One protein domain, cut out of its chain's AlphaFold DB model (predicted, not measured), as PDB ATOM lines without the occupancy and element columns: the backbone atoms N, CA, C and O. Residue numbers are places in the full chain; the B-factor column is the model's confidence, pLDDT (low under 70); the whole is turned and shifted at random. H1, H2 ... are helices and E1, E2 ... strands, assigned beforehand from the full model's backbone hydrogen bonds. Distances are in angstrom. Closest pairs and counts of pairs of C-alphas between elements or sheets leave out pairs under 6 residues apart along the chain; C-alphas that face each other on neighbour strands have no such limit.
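AT A GLANCE: This is residues 134 to 257 of the 460 residues of the protein "Hypothetical protein" of Oxyrrhis marina (UniProt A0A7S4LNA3). What is the shape? With little regular structure, a small antiparallel sheet, E1 - E6 - E4 - E5, has H3 over one face; hairpin E2 and E3, with H1 and H2, sits toward one end. What makes it? Of 124 printed residues, 47 are in three named helices and six named strands, E1 E2 E3 H1 H2 H3 E4 E5 E6, mixed class. It is compact, radius of gyration of the C-alphas 13.9 A, and spans 40 by 29 by 23 A.

HOW THE PARTS SIT: Which strands pair? E4, residues 218 to 222, and E5, residues 228 to 231, form a hairpin, N 220 and O 229 2.8 A apart. And the helix? H3, residues 203 to 212, is over E4, its height over the sheet 8.5 A.

IN THESE COORDINATES: Where to start? E1, residues 134 to 136, begins at (11.019, 86.526, 207.173). Where to end? E6, residues 251 to 256, ends at (6.859, 85.411, 202.341).

THE WHOLE: Any cut? The printed part has no cut. Where is pLDDT under 70? For instance, in residues 233 to 249.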
ATOM      1  N   VAL A 134      10.676  86.610 205.761       76.19
ATOM      2  CA  VAL A 134      11.019  86.526 207.173       76.19
ATOM      3  C   VAL A 134      11.582  85.147 207.462       76.19
ATOM      4  O   VAL A 134      10.881  84.142 207.345       76.19
ATOM      5  N   GLU A 135      12.844  85.098 207.872       80.25
ATOM      6  CA  GLU A 135      13.450  83.856 208.332       80.25
ATOM      7  C   GLU A 135      12.980  83.508 209.754       80.25
ATOM      8  O   GLU A 135      12.865  84.350 210.657       80.25
ATOM      9  N   ARG A 136      12.723  82.220 209.955       75.19
ATOM     10  CA  ARG A 136      12.478  81.568 211.234       75.19
ATOM     11  C   ARG A 136      13.449  80.394 211.335       75.19
ATOM     12  O   ARG A 136      13.213  79.319 210.785       75.19
ATOM     13  N   VAL A 137      14.567  80.627 212.017       79.50
ATOM     14  CA  VAL A 137      15.630  79.628 212.199       79.50
ATOM     15  C   VAL A 137      15.114  78.445 213.022       79.50
ATOM     16  O   VAL A 137      14.460  78.644 214.049       79.50
ATOM     17  N   GLY A 138      15.418  77.217 212.591       70.69
ATOM     18  CA  GLY A 138      15.027  75.997 213.306       70.69
ATOM     19  C   GLY A 138      13.511  75.801 213.385       70.69
ATOM     20  O   GLY A 138      12.980  75.407 214.428       70.69
ATOM     21  N   ARG A 139      12.800  76.151 212.311       72.38
ATOM     22  CA  ARG A 139      11.342  76.042 212.168       72.38
ATOM     23  C   ARG A 139      11.008  75.479 210.790       72.38
ATOM     24  O   ARG A 139      11.754  75.673 209.836       72.38
ATOM     25  N   PHE A 140       9.867  74.809 210.697       72.56
ATOM     26  CA  PHE A 140       9.316  74.275 209.453       72.56
ATOM     27  C   PHE A 140       7.786  74.382 209.485       72.56
ATOM     28  O   PHE A 140       7.205  74.553 210.562       72.56
ATOM     29  N   CYS A 141       7.138  74.299 208.327       70.94
ATOM     30  CA  CYS A 141       5.690  74.294 208.218       70.94
ATOM     31  C   CYS A 141       5.169  72.863 208.045       70.94
ATOM     32  O   CYS A 141       5.325  72.225 207.005       70.94
ATOM     33  N   GLY A 142       4.529  72.348 209.093       62.44
ATOM     34  CA  GLY A 142       3.893  71.036 209.050       62.44
ATOM     35  C   GLY A 142       2.623  71.047 208.199       62.44
ATOM     36  O   GLY A 142       1.872  72.018 208.216       62.44
ATOM     37  N   GLU A 143       2.381  69.942 207.488       60.62
ATOM     38  CA  GLU A 143       1.089  69.577 206.870       60.62
ATOM     39  C   GLU A 143       0.579  70.474 205.727       60.62
ATOM     40  O   GLU A 143      -0.448  70.166 205.130       60.62
ATOM     41  N   ASN A 144       1.317  71.522 205.356       68.06
ATOM     42  CA  ASN A 144       0.920  72.491 204.326       68.06
ATOM     43  C   ASN A 144       1.869  72.513 203.114       68.06
ATOM     44  O   ASN A 144       1.954  73.521 202.407       68.06
ATOM     45  N   ASN A 145       2.598  71.417 202.867       69.62
ATOM     46  CA  ASN A 145       3.447  71.319 201.681       69.62
ATOM     47  C   ASN A 145       2.591  71.385 200.411       69.62
ATOM     48  O   ASN A 145       1.554  70.724 200.311       69.62
ATOM     49  N   LEU A 146       3.059  72.141 199.423       72.88
ATOM     50  CA  LEU A 146       2.431  72.180 198.111       72.88
ATOM     51  C   LEU A 146       2.520  70.809 197.441       72.88
ATOM     52  O   LEU A 146       3.522  70.099 197.555       72.88
ATOM     53  N   ASN A 147       1.462  70.456 196.719       71.44
ATOM     54  CA  ASN A 147       1.504  69.320 195.818       71.44
ATOM     55  C   ASN A 147       2.309  69.722 194.577       71.44
ATOM     56  O   ASN A 147       1.992  70.723 193.948       71.44
ATOM     57  N   LEU A 148       3.365  68.971 194.265       68.69
ATOM     58  CA  LEU A 148       4.254  69.289 193.146       68.69
ATOM     59  C   LEU A 148       3.678  68.855 191.790       68.69
ATOM     60  O   LEU A 148       4.141  69.337 190.754       68.69
ATOM     61  N   SER A 149       2.700  67.947 191.799       62.00
ATOM     62  CA  SER A 149       2.057  67.420 190.600       62.00
ATOM     63  C   SER A 149       1.172  68.469 189.930       62.00
ATOM     64  O   SER A 149       0.529  69.270 190.601       62.00
ATOM     65  N   ASP A 150       1.141  68.450 188.596       55.41
ATOM     66  CA  ASP A 150       0.314  69.318 187.741       55.41
ATOM     67  C   ASP A 150       0.671  70.822 187.734       55.41
ATOM     68  O   ASP A 150      -0.048  71.627 187.143       55.41
ATOM     69  N   ILE A 151       1.805  71.212 188.330       60.59
ATOM     70  CA  ILE A 151       2.316  72.591 188.296       60.59
ATOM     71  C   ILE A 151       3.369  72.740 187.187       60.59
ATOM     72  O   ILE A 151       4.495  72.244 187.306       60.59
ATOM     73  N   GLU A 152       3.015  73.460 186.119       62.97
ATOM     74  CA  GLU A 152       3.911  73.824 185.014       62.97
ATOM     75  C   GLU A 152       4.457  75.247 185.190       62.97
ATOM     76  O   GLU A 152       3.703  76.210 185.333       62.97
ATOM     77  N   LEU A 153       5.783  75.388 185.152       58.41
ATOM     78  CA  LEU A 153       6.471  76.671 185.255       58.41
ATOM     79  C   LEU A 153       7.375  76.893 184.046       58.41
ATOM     80  O   LEU A 153       8.151  76.026 183.651       58.41
ATOM     81  N   GLU A 154       7.350  78.100 183.490       53.00
ATOM     82  CA  GLU A 154       8.379  78.517 182.541       53.00
ATOM     83  C   GLU A 154       9.675  78.818 183.303       53.00
ATOM     84  O   GLU A 154       9.735  79.774 184.072       53.00
ATOM     85  N   TRP A 155      10.732  78.034 183.085       48.97
ATOM     86  CA  TRP A 155      12.055  78.219 183.687       48.97
ATOM     87  C   TRP A 155      13.127  78.278 182.596       48.97
ATOM     88  O   TRP A 155      13.266  77.364 181.787       48.97
ATOM     89  N   ASN A 156      13.879  79.381 182.530       46.06
ATOM     90  CA  ASN A 156      14.900  79.622 181.497       46.06
ATOM     91  C   ASN A 156      14.409  79.419 180.042       46.06
ATOM     92  O   ASN A 156      15.191  79.067 179.161       46.06
ATOM     93  N   GLY A 157      13.120  79.669 179.774       40.41
ATOM     94  CA  GLY A 157      12.516  79.511 178.445       40.41
ATOM     95  C   GLY A 157      12.096  78.080 178.092       40.41
ATOM     96  O   GLY A 157      11.806  77.812 176.929       40.41
ATOM     97  N   VAL A 158      12.064  77.176 179.073       41.72
ATOM     98  CA  VAL A 158      11.531  75.814 178.951       41.72
ATOM     99  C   VAL A 158      10.383  75.657 179.944       41.72
ATOM    100  O   VAL A 158      10.518  76.048 181.100       41.72
ATOM    101  N   VAL A 159       9.256  75.091 179.506       55.12
ATOM    102  CA  VAL A 159       8.179  74.684 180.419       55.12
ATOM    103  C   VAL A 159       8.658  73.437 181.157       55.12
ATOM    104  O   VAL A 159       8.873  72.389 180.547       55.12
ATOM    105  N   LEU A 160       8.902  73.579 182.454       61.50
ATOM    106  CA  LEU A 160       9.345  72.524 183.354       61.50
ATOM    107  C   LEU A 160       8.256  72.298 184.397       61.50
ATOM    108  O   LEU A 160       7.724  73.246 184.976       61.50
ATOM    109  N   THR A 161       7.924  71.036 184.646       71.69
ATOM    110  CA  THR A 161       7.064  70.686 185.777       71.69
ATOM    111  C   THR A 161       7.850  70.861 187.069       71.69
ATOM    112  O   THR A 161       9.051  70.582 187.120       71.69
ATOM    113  N   LEU A 162       7.189  71.301 188.137       72.19
ATOM    114  CA  LEU A 162       7.833  71.454 189.445       72.19
ATOM    115  C   LEU A 162       8.417  70.119 189.959       72.19
ATOM    116  O   LEU A 162       9.462  70.095 190.613       72.19
ATOM    117  N   GLU A 163       7.808  68.996 189.562       71.69
ATOM    118  CA  GLU A 163       8.312  67.634 189.780       71.69
ATOM    119  C   GLU A 163       9.715  67.385 189.200       71.69
ATOM    120  O   GLU A 163      10.438  66.522 189.697       71.69
ATOM    121  N   ALA A 164      10.158  68.143 188.190       77.19
ATOM    122  CA  ALA A 164      11.516  68.032 187.651       77.19
ATOM    123  C   ALA A 164      12.596  68.397 188.689       77.19
ATOM    124  O   ALA A 164      13.740  67.945 188.594       77.19
ATOM    125  N   HIS A 165      12.237  69.188 189.705       81.69
ATOM    126  CA  HIS A 165      13.119  69.554 190.811       81.69
ATOM    127  C   HIS A 165      12.942  68.664 192.055       81.69
ATOM    128  O   HIS A 165      13.715  68.790 193.011       81.69
ATOM    129  N   GLN A 166      11.981  67.732 192.037       84.06
ATOM    130  CA  GLN A 166      11.777  66.739 193.093       84.06
ATOM    131  C   GLN A 166      13.021  65.854 193.239       84.06
ATOM    132  O   GLN A 166      13.545  65.328 192.255       84.06
ATOM    133  N   CYS A 167      13.477  65.638 194.475       79.25
ATOM    134  CA  CYS A 167      14.677  64.850 194.756       79.25
ATOM    135  C   CYS A 167      14.617  63.435 194.157       79.25
ATOM    136  O   CYS A 167      15.592  62.986 193.557       79.25
ATOM    137  N   TYR A 168      13.479  62.737 194.266       79.56
ATOM    138  CA  TYR A 168      13.325  61.399 193.686       79.56
ATOM    139  C   TYR A 168      13.403  61.420 192.154       79.56
ATOM    140  O   TYR A 168      14.212  60.693 191.574       79.56
ATOM    141  N   SER A 169      12.611  62.275 191.497       82.31
ATOM    142  CA  SER A 169      12.609  62.411 190.035       82.31
ATOM    143  C   SER A 169      14.006  62.726 189.497       82.31
ATOM    144  O   SER A 169      14.499  62.074 188.579       82.31
ATOM    145  N   LYS A 170      14.694  63.678 190.121       82.69
ATOM    146  CA  LYS A 170      15.966  64.219 189.647       82.69
ATOM    147  C   LYS A 170      17.172  63.329 189.947       82.69
ATOM    148  O   LYS A 170      18.053  63.178 189.107       82.69
ATOM    149  N   CYS A 171      17.217  62.746 191.144       81.94
ATOM    150  CA  CYS A 171      18.419  62.104 191.680       81.94
ATOM    151  C   CYS A 171      18.300  60.583 191.826       81.94
ATOM    152  O   CYS A 171      19.311  59.930 192.074       81.94
ATOM    153  N   SER A 172      17.102  60.016 191.643       81.19
ATOM    154  CA  SER A 172      16.870  58.566 191.608       81.19
ATOM    155  C   SER A 172      16.322  58.101 190.258       81.19
ATOM    156  O   SER A 172      16.936  57.252 189.616       81.19
ATOM    157  N   LEU A 173      15.192  58.655 189.801       81.50
ATOM    158  CA  LEU A 173      14.523  58.213 188.570       81.50
ATOM    159  C   LEU A 173      15.305  58.604 187.308       81.50
ATOM    160  O   LEU A 173      15.523  57.761 186.441       81.50
ATOM    161  N   ASN A 174      15.748  59.861 187.226       79.12
ATOM    162  CA  ASN A 174      16.478  60.423 186.085       79.12
ATOM    163  C   ASN A 174      17.991  60.540 186.342       79.12
ATOM    164  O   ASN A 174      18.675  61.359 185.732       79.12
ATOM    165  N   ALA A 175      18.528  59.733 187.261       79.38
ATOM    166  CA  ALA A 175      19.959  59.710 187.526       79.38
ATOM    167  C   ALA A 175      20.755  59.162 186.315       79.38
ATOM    168  O   ALA A 175      20.301  58.218 185.662       79.38
ATOM    169  N   PRO A 176      21.974  59.671 186.041       78.69
ATOM    170  CA  PRO A 176      22.671  60.729 186.772       78.69
ATOM    171  C   PRO A 176      22.211  62.139 186.362       78.69
ATOM    172  O   PRO A 176      22.190  62.470 185.178       78.69
ATOM    173  N   CYS A 177      21.934  62.998 187.348       78.19
ATOM    174  CA  CYS A 177      21.769  64.432 187.108       78.19
ATOM    175  C   CYS A 177      23.146  65.072 186.867       78.19
ATOM    176  O   CYS A 177      24.076  64.848 187.643       78.19
ATOM    177  N   ILE A 178      23.276  65.869 185.802       76.88
ATOM    178  CA  ILE A 178      24.522  66.548 185.423       76.88
ATOM    179  C   ILE A 178      24.258  68.053 185.291       76.88
ATOM    180  O   ILE A 178      23.390  68.456 184.520       76.88
ATOM    181  N   GLY A 179      25.031  68.873 186.007       75.25
ATOM    182  CA  GLY A 179      24.948  70.336 185.976       75.25
ATOM    183  C   GLY A 179      24.925  70.964 187.371       75.25
ATOM    184  O   GLY A 179      24.746  70.269 188.372       75.25
ATOM    185  N   ASP A 180      25.092  72.285 187.421       75.75
ATOM    186  CA  ASP A 180      25.186  73.047 188.679       75.75
ATOM    187  C   ASP A 180      23.860  73.066 189.454       75.75
ATOM    188  O   ASP A 180      23.841  73.129 190.677       75.75
ATOM    189  N   GLU A 181      22.746  72.902 188.743       73.81
ATOM    190  CA  GLU A 181      21.396  72.912 189.303       73.81
ATOM    191  C   GLU A 181      20.966  71.547 189.846       73.81
ATOM    192  O   GLU A 181      19.779  71.347 190.054       73.81
ATOM    193  N   CYS A 182      21.855  70.559 190.012       77.88
ATOM    194  CA  CYS A 182      21.454  69.189 190.355       77.88
ATOM    195  C   CYS A 182      21.113  68.983 191.831       77.88
ATOM    196  O   CYS A 182      20.078  68.385 192.130       77.88
ATOM    197  N   PHE A 183      21.934  69.503 192.748       86.25
ATOM    198  CA  PHE A 183      21.671  69.495 194.196       86.25
ATOM    199  C   PHE A 183      21.359  68.113 194.805       86.25
ATOM    200  O   PHE A 183      20.708  68.015 195.846       86.25
ATOM    201  N   CYS A 184      21.832  67.031 194.179       85.06
ATOM    202  CA  CYS A 184      21.529  65.661 194.605       85.06
ATOM    203  C   CYS A 184      22.156  65.267 195.950       85.06
ATOM    204  O   CYS A 184      21.766  64.252 196.520       85.06
ATOM    205  N   GLU A 185      23.042  66.101 196.500       82.00
ATOM    206  CA  GLU A 185      23.551  66.008 197.875       82.00
ATOM    207  C   GLU A 185      22.413  66.055 198.922       82.00
ATOM    208  O   GLU A 185      22.556  65.548 200.033       82.00
ATOM    209  N   GLY A 186      21.268  66.664 198.576       77.88
ATOM    210  CA  GLY A 186      20.072  66.752 199.422       77.88
ATOM    211  C   GLY A 186      19.114  65.554 199.331       77.88
ATOM    212  O   GLY A 186      18.100  65.529 200.035       77.88
ATOM    213  N   HIS A 187      19.394  64.569 198.473       81.44
ATOM    214  CA  HIS A 187      18.515  63.421 198.252       81.44
ATOM    215  C   HIS A 187      18.706  62.333 199.318       81.44
ATOM    216  O   HIS A 187      19.805  61.818 199.521       81.44
ATOM    217  N   PHE A 188      17.617  61.926 199.972       75.75
ATOM    218  CA  PHE A 188      17.617  60.867 200.980       75.75
ATOM    219  C   PHE A 188      17.146  59.546 200.373       75.75
ATOM    220  O   PHE A 188      15.949  59.255 200.289       75.75
ATOM    221  N   SER A 189      18.115  58.721 199.976       68.94
ATOM    222  CA  SER A 189      17.857  57.384 199.438       68.94
ATOM    223  C   SER A 189      17.068  56.529 200.440       68.94
ATOM    224  O   SER A 189      17.455  56.395 201.601       68.94
ATOM    225  N   GLY A 190      15.940  55.968 199.995       58.69
ATOM    226  CA  GLY A 190      15.035  55.155 200.820       58.69
ATOM    227  C   GLY A 190      13.937  55.931 201.558       58.69
ATOM    228  O   GLY A 190      13.013  55.299 202.064       58.69
ATOM    229  N   PHE A 191      13.991  57.267 201.576       59.88
ATOM    230  CA  PHE A 191      12.958  58.130 202.168       59.88
ATOM    231  C   PHE A 191      12.252  58.989 201.114       59.88
ATOM    232  O   PHE A 191      11.032  59.131 201.144       59.88
ATOM    233  N   ASP A 192      12.998  59.510 200.141       74.50
ATOM    234  CA  ASP A 192      12.431  60.233 199.007       74.50
ATOM    235  C   ASP A 192      11.944  59.249 197.945       74.50
ATOM    236  O   ASP A 192      12.713  58.831 197.082       74.50
ATOM    237  N   GLY A 193      10.674  58.855 198.028       64.06
ATOM    238  CA  GLY A 193       9.996  58.069 196.996       64.06
ATOM    239  C   GLY A 193       9.275  58.931 195.946       64.06
ATOM    240  O   GLY A 193       9.294  60.159 196.042       64.06
ATOM    241  N   PRO A 194       8.566  58.299 194.988       65.81
ATOM    242  CA  PRO A 194       7.797  58.988 193.942       65.81
ATOM    243  C   PRO A 194       6.799  60.036 194.452       65.81
ATOM    244  O   PRO A 194       6.491  60.986 193.748       65.81
ATOM    245  N   THR A 195       6.304  59.870 195.678       67.06
ATOM    246  CA  THR A 195       5.310  60.748 196.309       67.06
ATOM    247  C   THR A 195       5.924  61.741 197.303       67.06
ATOM    248  O   THR A 195       5.199  62.325 198.101       67.06
ATOM    249  N   SER A 196       7.256  61.877 197.350       73.62
ATOM    250  CA  SER A 196       7.930  62.812 198.263       73.62
ATOM    251  C   SER A 196       7.860  64.237 197.720       73.62
ATOM    252  O   SER A 196       8.280  64.477 196.594       73.62
ATOM    253  N   ASN A 197       7.435  65.208 198.524       74.75
ATOM    254  CA  ASN A 197       7.430  66.620 198.114       74.75
ATOM    255  C   ASN A 197       8.782  67.325 198.343       74.75
ATOM    256  O   ASN A 197       8.865  68.549 198.281       74.75
ATOM    257  N   ALA A 198       9.848  66.567 198.620       81.00
ATOM    258  CA  ALA A 198      11.179  67.125 198.817       81.00
ATOM    259  C   ALA A 198      11.793  67.595 197.494       81.00
ATOM    260  O   ALA A 198      11.899  66.825 196.533       81.00
ATOM    261  N   LEU A 199      12.265  68.838 197.477       88.38
ATOM    262  CA  LEU A 199      12.964  69.439 196.349       88.38
ATOM    263  C   LEU A 199      14.471  69.448 196.601       88.38
ATOM    264  O   LEU A 199      14.930  69.855 197.668       88.38
ATOM    265  N   CYS A 200      15.237  69.031 195.595       85.69
ATOM    266  CA  CYS A 200      16.697  69.094 195.617       85.69
ATOM    267  C   CYS A 200      17.110  70.411 194.962       85.69
ATOM    268  O   CYS A 200      17.144  70.529 193.730       85.69
ATOM    269  N   ALA A 201      17.329  71.410 195.814       85.00
ATOM    270  CA  ALA A 201      17.389  72.829 195.489       85.00
ATOM    271  C   ALA A 201      18.214  73.580 196.546       85.00
ATOM    272  O   ALA A 201      18.229  73.181 197.712       85.00
ATOM    273  N   ASP A 202      18.872  74.674 196.168       84.44
ATOM    274  CA  ASP A 202      19.428  75.624 197.132       84.44
ATOM    275  C   ASP A 202      18.381  76.676 197.561       84.44
ATOM    276  O   ASP A 202      17.260  76.726 197.045       84.44
ATOM    277  N   ALA A 203      18.745  77.538 198.516       79.38
ATOM    278  CA  ALA A 203      17.848  78.581 199.022       79.38
ATOM    279  C   ALA A 203      17.397  79.553 197.916       79.38
ATOM    280  O   ALA A 203      16.245  79.987 197.898       79.38
ATOM    281  N   SER A 204      18.291  79.866 196.972       81.62
ATOM    282  CA  SER A 204      18.008  80.749 195.837       81.62
ATOM    283  C   SER A 204      16.935  80.152 194.927       81.62
ATOM    284  O   SER A 204      15.983  80.841 194.555       81.62
ATOM    285  N   MET A 205      17.064  78.866 194.604       79.44
ATOM    286  CA  MET A 205      16.135  78.143 193.747       79.44
ATOM    287  C   MET A 205      14.778  77.947 194.428       79.44
ATOM    288  O   MET A 205      13.756  78.194 193.799       79.44
ATOM    289  N   LEU A 206      14.736  77.596 195.717       81.88
ATOM    290  CA  LEU A 206      13.474  77.478 196.468       81.88
ATOM    291  C   LEU A 206      12.727  78.808 196.552       81.88
ATOM    292  O   LEU A 206      11.516  78.853 196.328       81.88
ATOM    293  N   ARG A 207      13.456  79.897 196.813       82.94
ATOM    294  CA  ARG A 207      12.898  81.249 196.805       82.94
ATOM    295  C   ARG A 207      12.304  81.595 195.444       82.94
ATOM    296  O   ARG A 207      11.188  82.096 195.373       82.94
ATOM    297  N   GLU A 208      13.029  81.322 194.364       80.00
ATOM    298  CA  GLU A 208      12.559  81.626 193.013       80.00
ATOM    299  C   GLU A 208      11.338  80.786 192.621       80.00
ATOM    300  O   GLU A 208      10.383  81.326 192.064       80.00
ATOM    301  N   LEU A 209      11.341  79.488 192.940       78.25
ATOM    302  CA  LEU A 209      10.189  78.616 192.723       78.25
ATOM    303  C   LEU A 209       8.972  79.132 193.502       78.25
ATOM    304  O   LEU A 209       7.894  79.259 192.930       78.25
ATOM    305  N   CYS A 210       9.149  79.531 194.764       80.50
ATOM    306  CA  CYS A 210       8.062  80.087 195.568       80.50
ATOM    307  C   CYS A 210       7.549  81.438 195.042       80.50
ATOM    308  O   CYS A 210       6.348  81.688 195.031       80.50
ATOM    309  N   ASN A 211       8.430  82.311 194.546       76.06
ATOM    310  CA  ASN A 211       8.031  83.597 193.967       76.06
ATOM    311  C   ASN A 211       7.160  83.439 192.708       76.06
ATOM    312  O   ASN A 211       6.346  84.315 192.415       76.06
ATOM    313  N   ARG A 212       7.346  82.346 191.957       71.19
ATOM    314  CA  ARG A 212       6.616  82.061 190.711       71.19
ATOM    315  C   ARG A 212       5.273  81.378 190.924       71.19
ATOM    316  O   ARG A 212       4.474  81.363 189.994       71.19
ATOM    317  N   LEU A 213       5.031  80.841 192.116       69.50
ATOM    318  CA  LEU A 213       3.807  80.132 192.464       69.50
ATOM    319  C   LEU A 213       2.885  81.061 193.262       69.50
ATOM    320  O   LEU A 213       3.219  81.407 194.399       69.50
ATOM    321  N   PRO A 214       1.738  81.488 192.701       67.25
ATOM    322  CA  PRO A 214       0.762  82.310 193.419       67.25
ATOM    323  C   PRO A 214       0.307  81.695 194.749       67.25
ATOM    324  O   PRO A 214       0.073  82.408 195.721       67.25
ATOM    325  N   GLU A 215       0.213  80.371 194.796       66.44
ATOM    326  CA  GLU A 215      -0.168  79.577 195.956       66.44
ATOM    327  C   GLU A 215       0.962  79.400 196.980       66.44
ATOM    328  O   GLU A 215       0.682  78.984 198.104       66.44
ATOM    329  N   CYS A 216       2.215  79.726 196.637       75.50
ATOM    330  CA  CYS A 216       3.338  79.590 197.560       75.50
ATOM    331  C   CYS A 216       3.450  80.792 198.498       75.50
ATOM    332  O   CYS A 216       3.616  81.949 198.091       75.50
ATOM    333  N   ARG A 217       3.384  80.473 199.788       75.00
ATOM    334  CA  ARG A 217       3.379  81.408 200.915       75.00
ATOM    335  C   ARG A 217       4.640  81.314 201.766       75.00
ATOM    336  O   ARG A 217       5.040  82.270 202.420       75.00
ATOM    337  N   SER A 218       5.316  80.171 201.751       78.19
ATOM    338  CA  SER A 218       6.609  80.016 202.417       78.19
ATOM    339  C   SER A 218       7.419  78.881 201.801       78.19
ATOM    340  O   SER A 218       6.882  78.039 201.083       78.19
ATOM    341  N   TYR A 219       8.719  78.853 202.078       87.44
ATOM    342  CA  TYR A 219       9.571  77.714 201.751       87.44
ATOM    343  C   TYR A 219      10.473  77.351 202.926       87.44
ATOM    344  O   TYR A 219      10.777  78.175 203.786       87.44
ATOM    345  N   GLU A 220      10.908  76.101 202.956       84.06
ATOM    346  CA  GLU A 220      11.836  75.571 203.946       84.06
ATOM    347  C   GLU A 220      13.155  75.239 203.282       84.06
ATOM    348  O   GLU A 220      13.167  74.622 202.220       84.06
ATOM    349  N   MET A 221      14.257  75.578 203.938       88.12
ATOM    350  CA  MET A 221      15.593  75.197 203.500       88.12
ATOM    351  C   MET A 221      16.302  74.436 204.613       88.12
ATOM    352  O   MET A 221      16.350  74.903 205.753       88.12
ATOM    353  N   HIS A 222      16.868  73.276 204.289       83.75
ATOM    354  CA  HIS A 222      17.686  72.521 205.228       83.75
ATOM    355  C   HIS A 222      18.952  73.320 205.577       83.75
ATOM    356  O   HIS A 222      19.622  73.860 204.699       83.75
ATOM    357  N   ALA A 223      19.323  73.363 206.855       80.50
ATOM    358  CA  ALA A 223      20.397  74.206 207.380       80.50
ATOM    359  C   ALA A 223      21.770  73.920 206.742       80.50
ATOM    360  O   ALA A 223      22.611  74.809 206.647       80.50
ATOM    361  N   THR A 224      22.008  72.674 206.320       78.88
ATOM    362  CA  THR A 224      23.306  72.227 205.772       78.88
ATOM    363  C   THR A 224      23.239  71.484 204.438       78.88
ATOM    364  O   THR A 224      24.287  71.131 203.906       78.88
ATOM    365  N   LEU A 225      22.050  71.180 203.910       80.19
ATOM    366  CA  LEU A 225      21.888  70.348 202.710       80.19
ATOM    367  C   LEU A 225      21.084  71.114 201.668       80.19
ATOM    368  O   LEU A 225      20.231  71.919 202.020       80.19
ATOM    369  N   THR A 226      21.316  70.836 200.387       88.19
ATOM    370  CA  THR A 226      20.583  71.452 199.271       88.19
ATOM    371  C   THR A 226      19.230  70.773 199.072       88.19
ATOM    372  O   THR A 226      19.003  70.054 198.096       88.19
ATOM    373  N   ARG A 227      18.362  70.935 200.072       84.75
ATOM    374  CA  ARG A 227      17.065  70.277 200.198       84.75
ATOM    375  C   ARG A 227      16.057  71.228 200.826       84.75
ATOM    376  O   ARG A 227      16.358  71.854 201.842       84.75
ATOM    377  N   GLY A 228      14.842  71.248 200.295       86.88
ATOM    378  CA  GLY A 228      13.771  72.055 200.859       86.88
ATOM    379  C   GLY A 228      12.373  71.633 200.450       86.88
ATOM    380  O   GLY A 228      12.184  70.645 199.736       86.88
ATOM    381  N   PHE A 229      11.404  72.411 200.917       85.19
ATOM    382  CA  PHE A 229       9.978  72.222 200.664       85.19
ATOM    383  C   PHE A 229       9.329  73.567 200.343       85.19
ATOM    384  O   PHE A 229       9.784  74.606 200.821       85.19
ATOM    385  N   LEU A 230       8.267  73.547 199.538       85.19
ATOM    386  CA  LEU A 230       7.424  74.715 199.280       85.19
ATOM    387  C   LEU A 230       6.086  74.522 199.979       85.19
ATOM    388  O   LEU A 230       5.550  73.414 199.993       85.19
ATOM    389  N   ASN A 231       5.543  75.603 200.526       76.31
ATOM    390  CA  ASN A 231       4.377  75.567 201.392       76.31
ATOM    391  C   ASN A 231       3.312  76.568 200.950       76.31
ATOM    392  O   ASN A 231       3.616  77.697 200.548       76.31
ATOM    393  N   GLY A 232       2.058  76.135 201.059       71.62
ATOM    394  CA  GLY A 232       0.880  76.944 200.780       71.62
ATOM    395  C   GLY A 232       0.415  77.770 201.979       71.62
ATOM    396  O   GLY A 232       1.153  78.010 202.936       71.62
ATOM    397  N   VAL A 233      -0.841  78.212 201.921       66.12
ATOM    398  CA  VAL A 233      -1.501  78.955 203.007       66.12
ATOM    399  C   VAL A 233      -1.535  78.112 204.288       66.12
ATOM    400  O   VAL A 233      -1.816  76.920 204.234       66.12
ATOM    401  N   GLY A 234      -1.281  78.740 205.441       60.84
ATOM    402  CA  GLY A 234      -1.351  78.095 206.764       60.84
ATOM    403  C   GLY A 234      -0.174  78.424 207.686       60.84
ATOM    404  O   GLY A 234      -0.316  78.379 208.904       60.84
ATOM    405  N   CYS A 235       0.959  78.836 207.111       60.78
ATOM    406  CA  CYS A 235       2.210  79.089 207.839       60.78
ATOM    407  C   CYS A 235       2.426  80.570 208.224       60.78
ATOM    408  O   CYS A 235       3.404  80.886 208.895       60.78
ATOM    409  N   GLU A 236       1.549  81.478 207.772       55.97
ATOM    410  CA  GLU A 236       1.735  82.941 207.836       55.97
ATOM    411  C   GLU A 236       1.220  83.581 209.135       55.97
ATOM    412  O   GLU A 236       1.607  84.698 209.457       55.97
ATOM    413  N   GLY A 237       0.345  82.903 209.889       49.50
ATOM    414  CA  GLY A 237      -0.530  83.605 210.832       49.50
ATOM    415  C   GLY A 237      -0.730  83.012 212.221       49.50
ATOM    416  O   GLY A 237      -1.464  83.626 212.978       49.50
ATOM    417  N   ASN A 238      -0.152  81.875 212.617       47.38
ATOM    418  CA  ASN A 238      -0.350  81.351 213.980       47.38
ATOM    419  C   ASN A 238       0.880  80.588 214.492       47.38
ATOM    420  O   ASN A 238       1.271  79.576 213.911       47.38
ATOM    421  N   ASP A 239       1.403  81.006 215.649       50.22
ATOM    422  CA  ASP A 239       2.427  80.281 216.424       50.22
ATOM    423  C   ASP A 239       1.974  78.866 216.859       50.22
ATOM    424  O   ASP A 239       2.800  78.058 217.272       50.22
ATOM    425  N   GLU A 240       0.678  78.542 216.744       46.62
ATOM    426  CA  GLU A 240       0.108  77.201 216.973       46.62
ATOM    427  C   GLU A 240       0.248  76.241 215.772       46.62
ATOM    428  O   GLU A 240       0.294  75.030 215.976       46.62
ATOM    429  N   LEU A 241       0.322  76.753 214.532       46.75
ATOM    430  CA  LEU A 241       0.519  75.952 213.303       46.75
ATOM    431  C   LEU A 241       1.997  75.870 212.889       46.75
ATOM    432  O   LEU A 241       2.416  74.942 212.197       46.75
ATOM    433  N   LEU A 242       2.808  76.818 213.361       54.12
ATOM    434  CA  LEU A 242       4.256  76.681 213.424       54.12
ATOM    435  C   LEU A 242       4.556  75.678 214.532       54.12
ATOM    436  O   LEU A 242       4.593  76.060 215.695       54.12
ATOM    437  N   ASN A 243       4.736  74.398 214.199       51.66
ATOM    438  CA  ASN A 243       5.016  73.382 215.209       51.66
ATOM    439  C   ASN A 243       6.200  73.836 216.083       51.66
ATOM    440  O   ASN A 243       7.362  73.794 215.675       51.66
ATOM    441  N   ALA A 244       5.880  74.281 217.301       47.09
ATOM    442  CA  ALA A 244       6.791  74.847 218.291       47.09
ATOM    443  C   ALA A 244       7.656  73.765 218.958       47.09
ATOM    444  O   ALA A 244       8.060  73.889 220.114       47.09
ATOM    445  N   SER A 245       7.953  72.687 218.236       45.22
ATOM    446  CA  SER A 245       8.796  71.608 218.721       45.22
ATOM    447  C   SER A 245      10.244  71.884 218.328       45.22
ATOM    448  O   SER A 245      10.760  71.399 217.326       45.22
ATOM    449  N   HIS A 246      10.854  72.687 219.197       43.81
ATOM    450  CA  HIS A 246      12.281  72.894 219.416       43.81
ATOM    451  C   HIS A 246      13.047  73.694 218.357       43.81
ATOM    452  O   HIS A 246      13.054  73.428 217.164       43.81
ATOM    453  N   SER A 247      13.775  74.679 218.870       49.50
ATOM    454  CA  SER A 247      14.856  75.477 218.283       49.50
ATOM    455  C   SER A 247      16.034  74.671 217.688       49.50
ATOM    456  O   SER A 247      17.159  75.155 217.688       49.50
ATOM    457  N   GLU A 248      15.799  73.444 217.220       55.25
ATOM    458  CA  GLU A 248      16.804  72.474 216.763       55.25
ATOM    459  C   GLU A 248      16.390  71.721 215.483       55.25
ATOM    460  O   GLU A 248      17.104  70.818 215.045       55.25
ATOM    461  N   HIS A 249      15.251  72.052 214.859       67.62
ATOM    462  CA  HIS A 249      14.876  71.400 213.604       67.62
ATOM    463  C   HIS A 249      15.903  71.738 212.506       67.62
ATOM    464  O   HIS A 249      16.306  72.896 212.396       67.62
ATOM    465  N   PRO A 250      16.326  70.781 211.658       74.19
ATOM    466  CA  PRO A 250      17.385  71.020 210.677       74.19
ATOM    467  C   PRO A 250      16.933  71.868 209.478       74.19
ATOM    468  O   PRO A 250      17.635  71.905 208.474       74.19
ATOM    469  N   TYR A 251      15.781  72.537 209.561       76.06
ATOM    470  CA  TYR A 251      15.250  73.418 208.526       76.06
ATOM    471  C   TYR A 251      15.015  74.814 209.090       76.06
ATOM    472  O   TYR A 251      14.627  74.973 210.250       76.06
ATOM    473  N   ASN A 252      15.222  75.804 208.232       81.00
ATOM    474  CA  ASN A 252      14.801  77.176 208.452       81.00
ATOM    475  C   ASN A 252      13.594  77.455 207.558       81.00
ATOM    476  O   ASN A 252      13.600  77.104 206.374       81.00
ATOM    477  N   LEU A 253      12.579  78.094 208.129       80.25
ATOM    478  CA  LEU A 253      11.362  78.478 207.428       80.25
ATOM    479  C   LEU A 253      11.481  79.931 206.975       80.25
ATOM    480  O   LEU A 253      11.809  80.812 207.767       80.25
ATOM    481  N   TYR A 254      11.170  80.177 205.712       82.62
ATOM    482  CA  TYR A 254      11.169  81.492 205.093       82.62
ATOM    483  C   TYR A 254       9.734  81.827 204.714       82.62
ATOM    484  O   TYR A 254       9.188  81.282 203.754       82.62
ATOM    485  N   ILE A 255       9.120  82.719 205.486       75.06
ATOM    486  CA  ILE A 255       7.740  83.158 205.275       75.06
ATOM    487  C   ILE A 255       7.766  84.364 204.357       75.06
ATOM    488  O   ILE A 255       8.490  85.324 204.615       75.06
ATOM    489  N   LYS A 256       7.006  84.301 203.271       77.88
ATOM    490  CA  LYS A 256       6.859  85.411 202.341       77.88
ATOM    491  C   LYS A 256       6.230  86.579 203.098       77.88
ATOM    492  O   LYS A 256       5.145  86.436 203.651       77.88
ATOM    493  N   LYS A 257       6.923  87.717 203.159       67.69
ATOM    494  CA  LYS A 257       6.298  88.961 203.600       67.69
ATOM    495  C   LYS A 257       5.349  89.372 202.493       67.69
ATOM    496  O   LYS A 257       5.759  89.927 201.474       67.69
TER     497      LYS A 257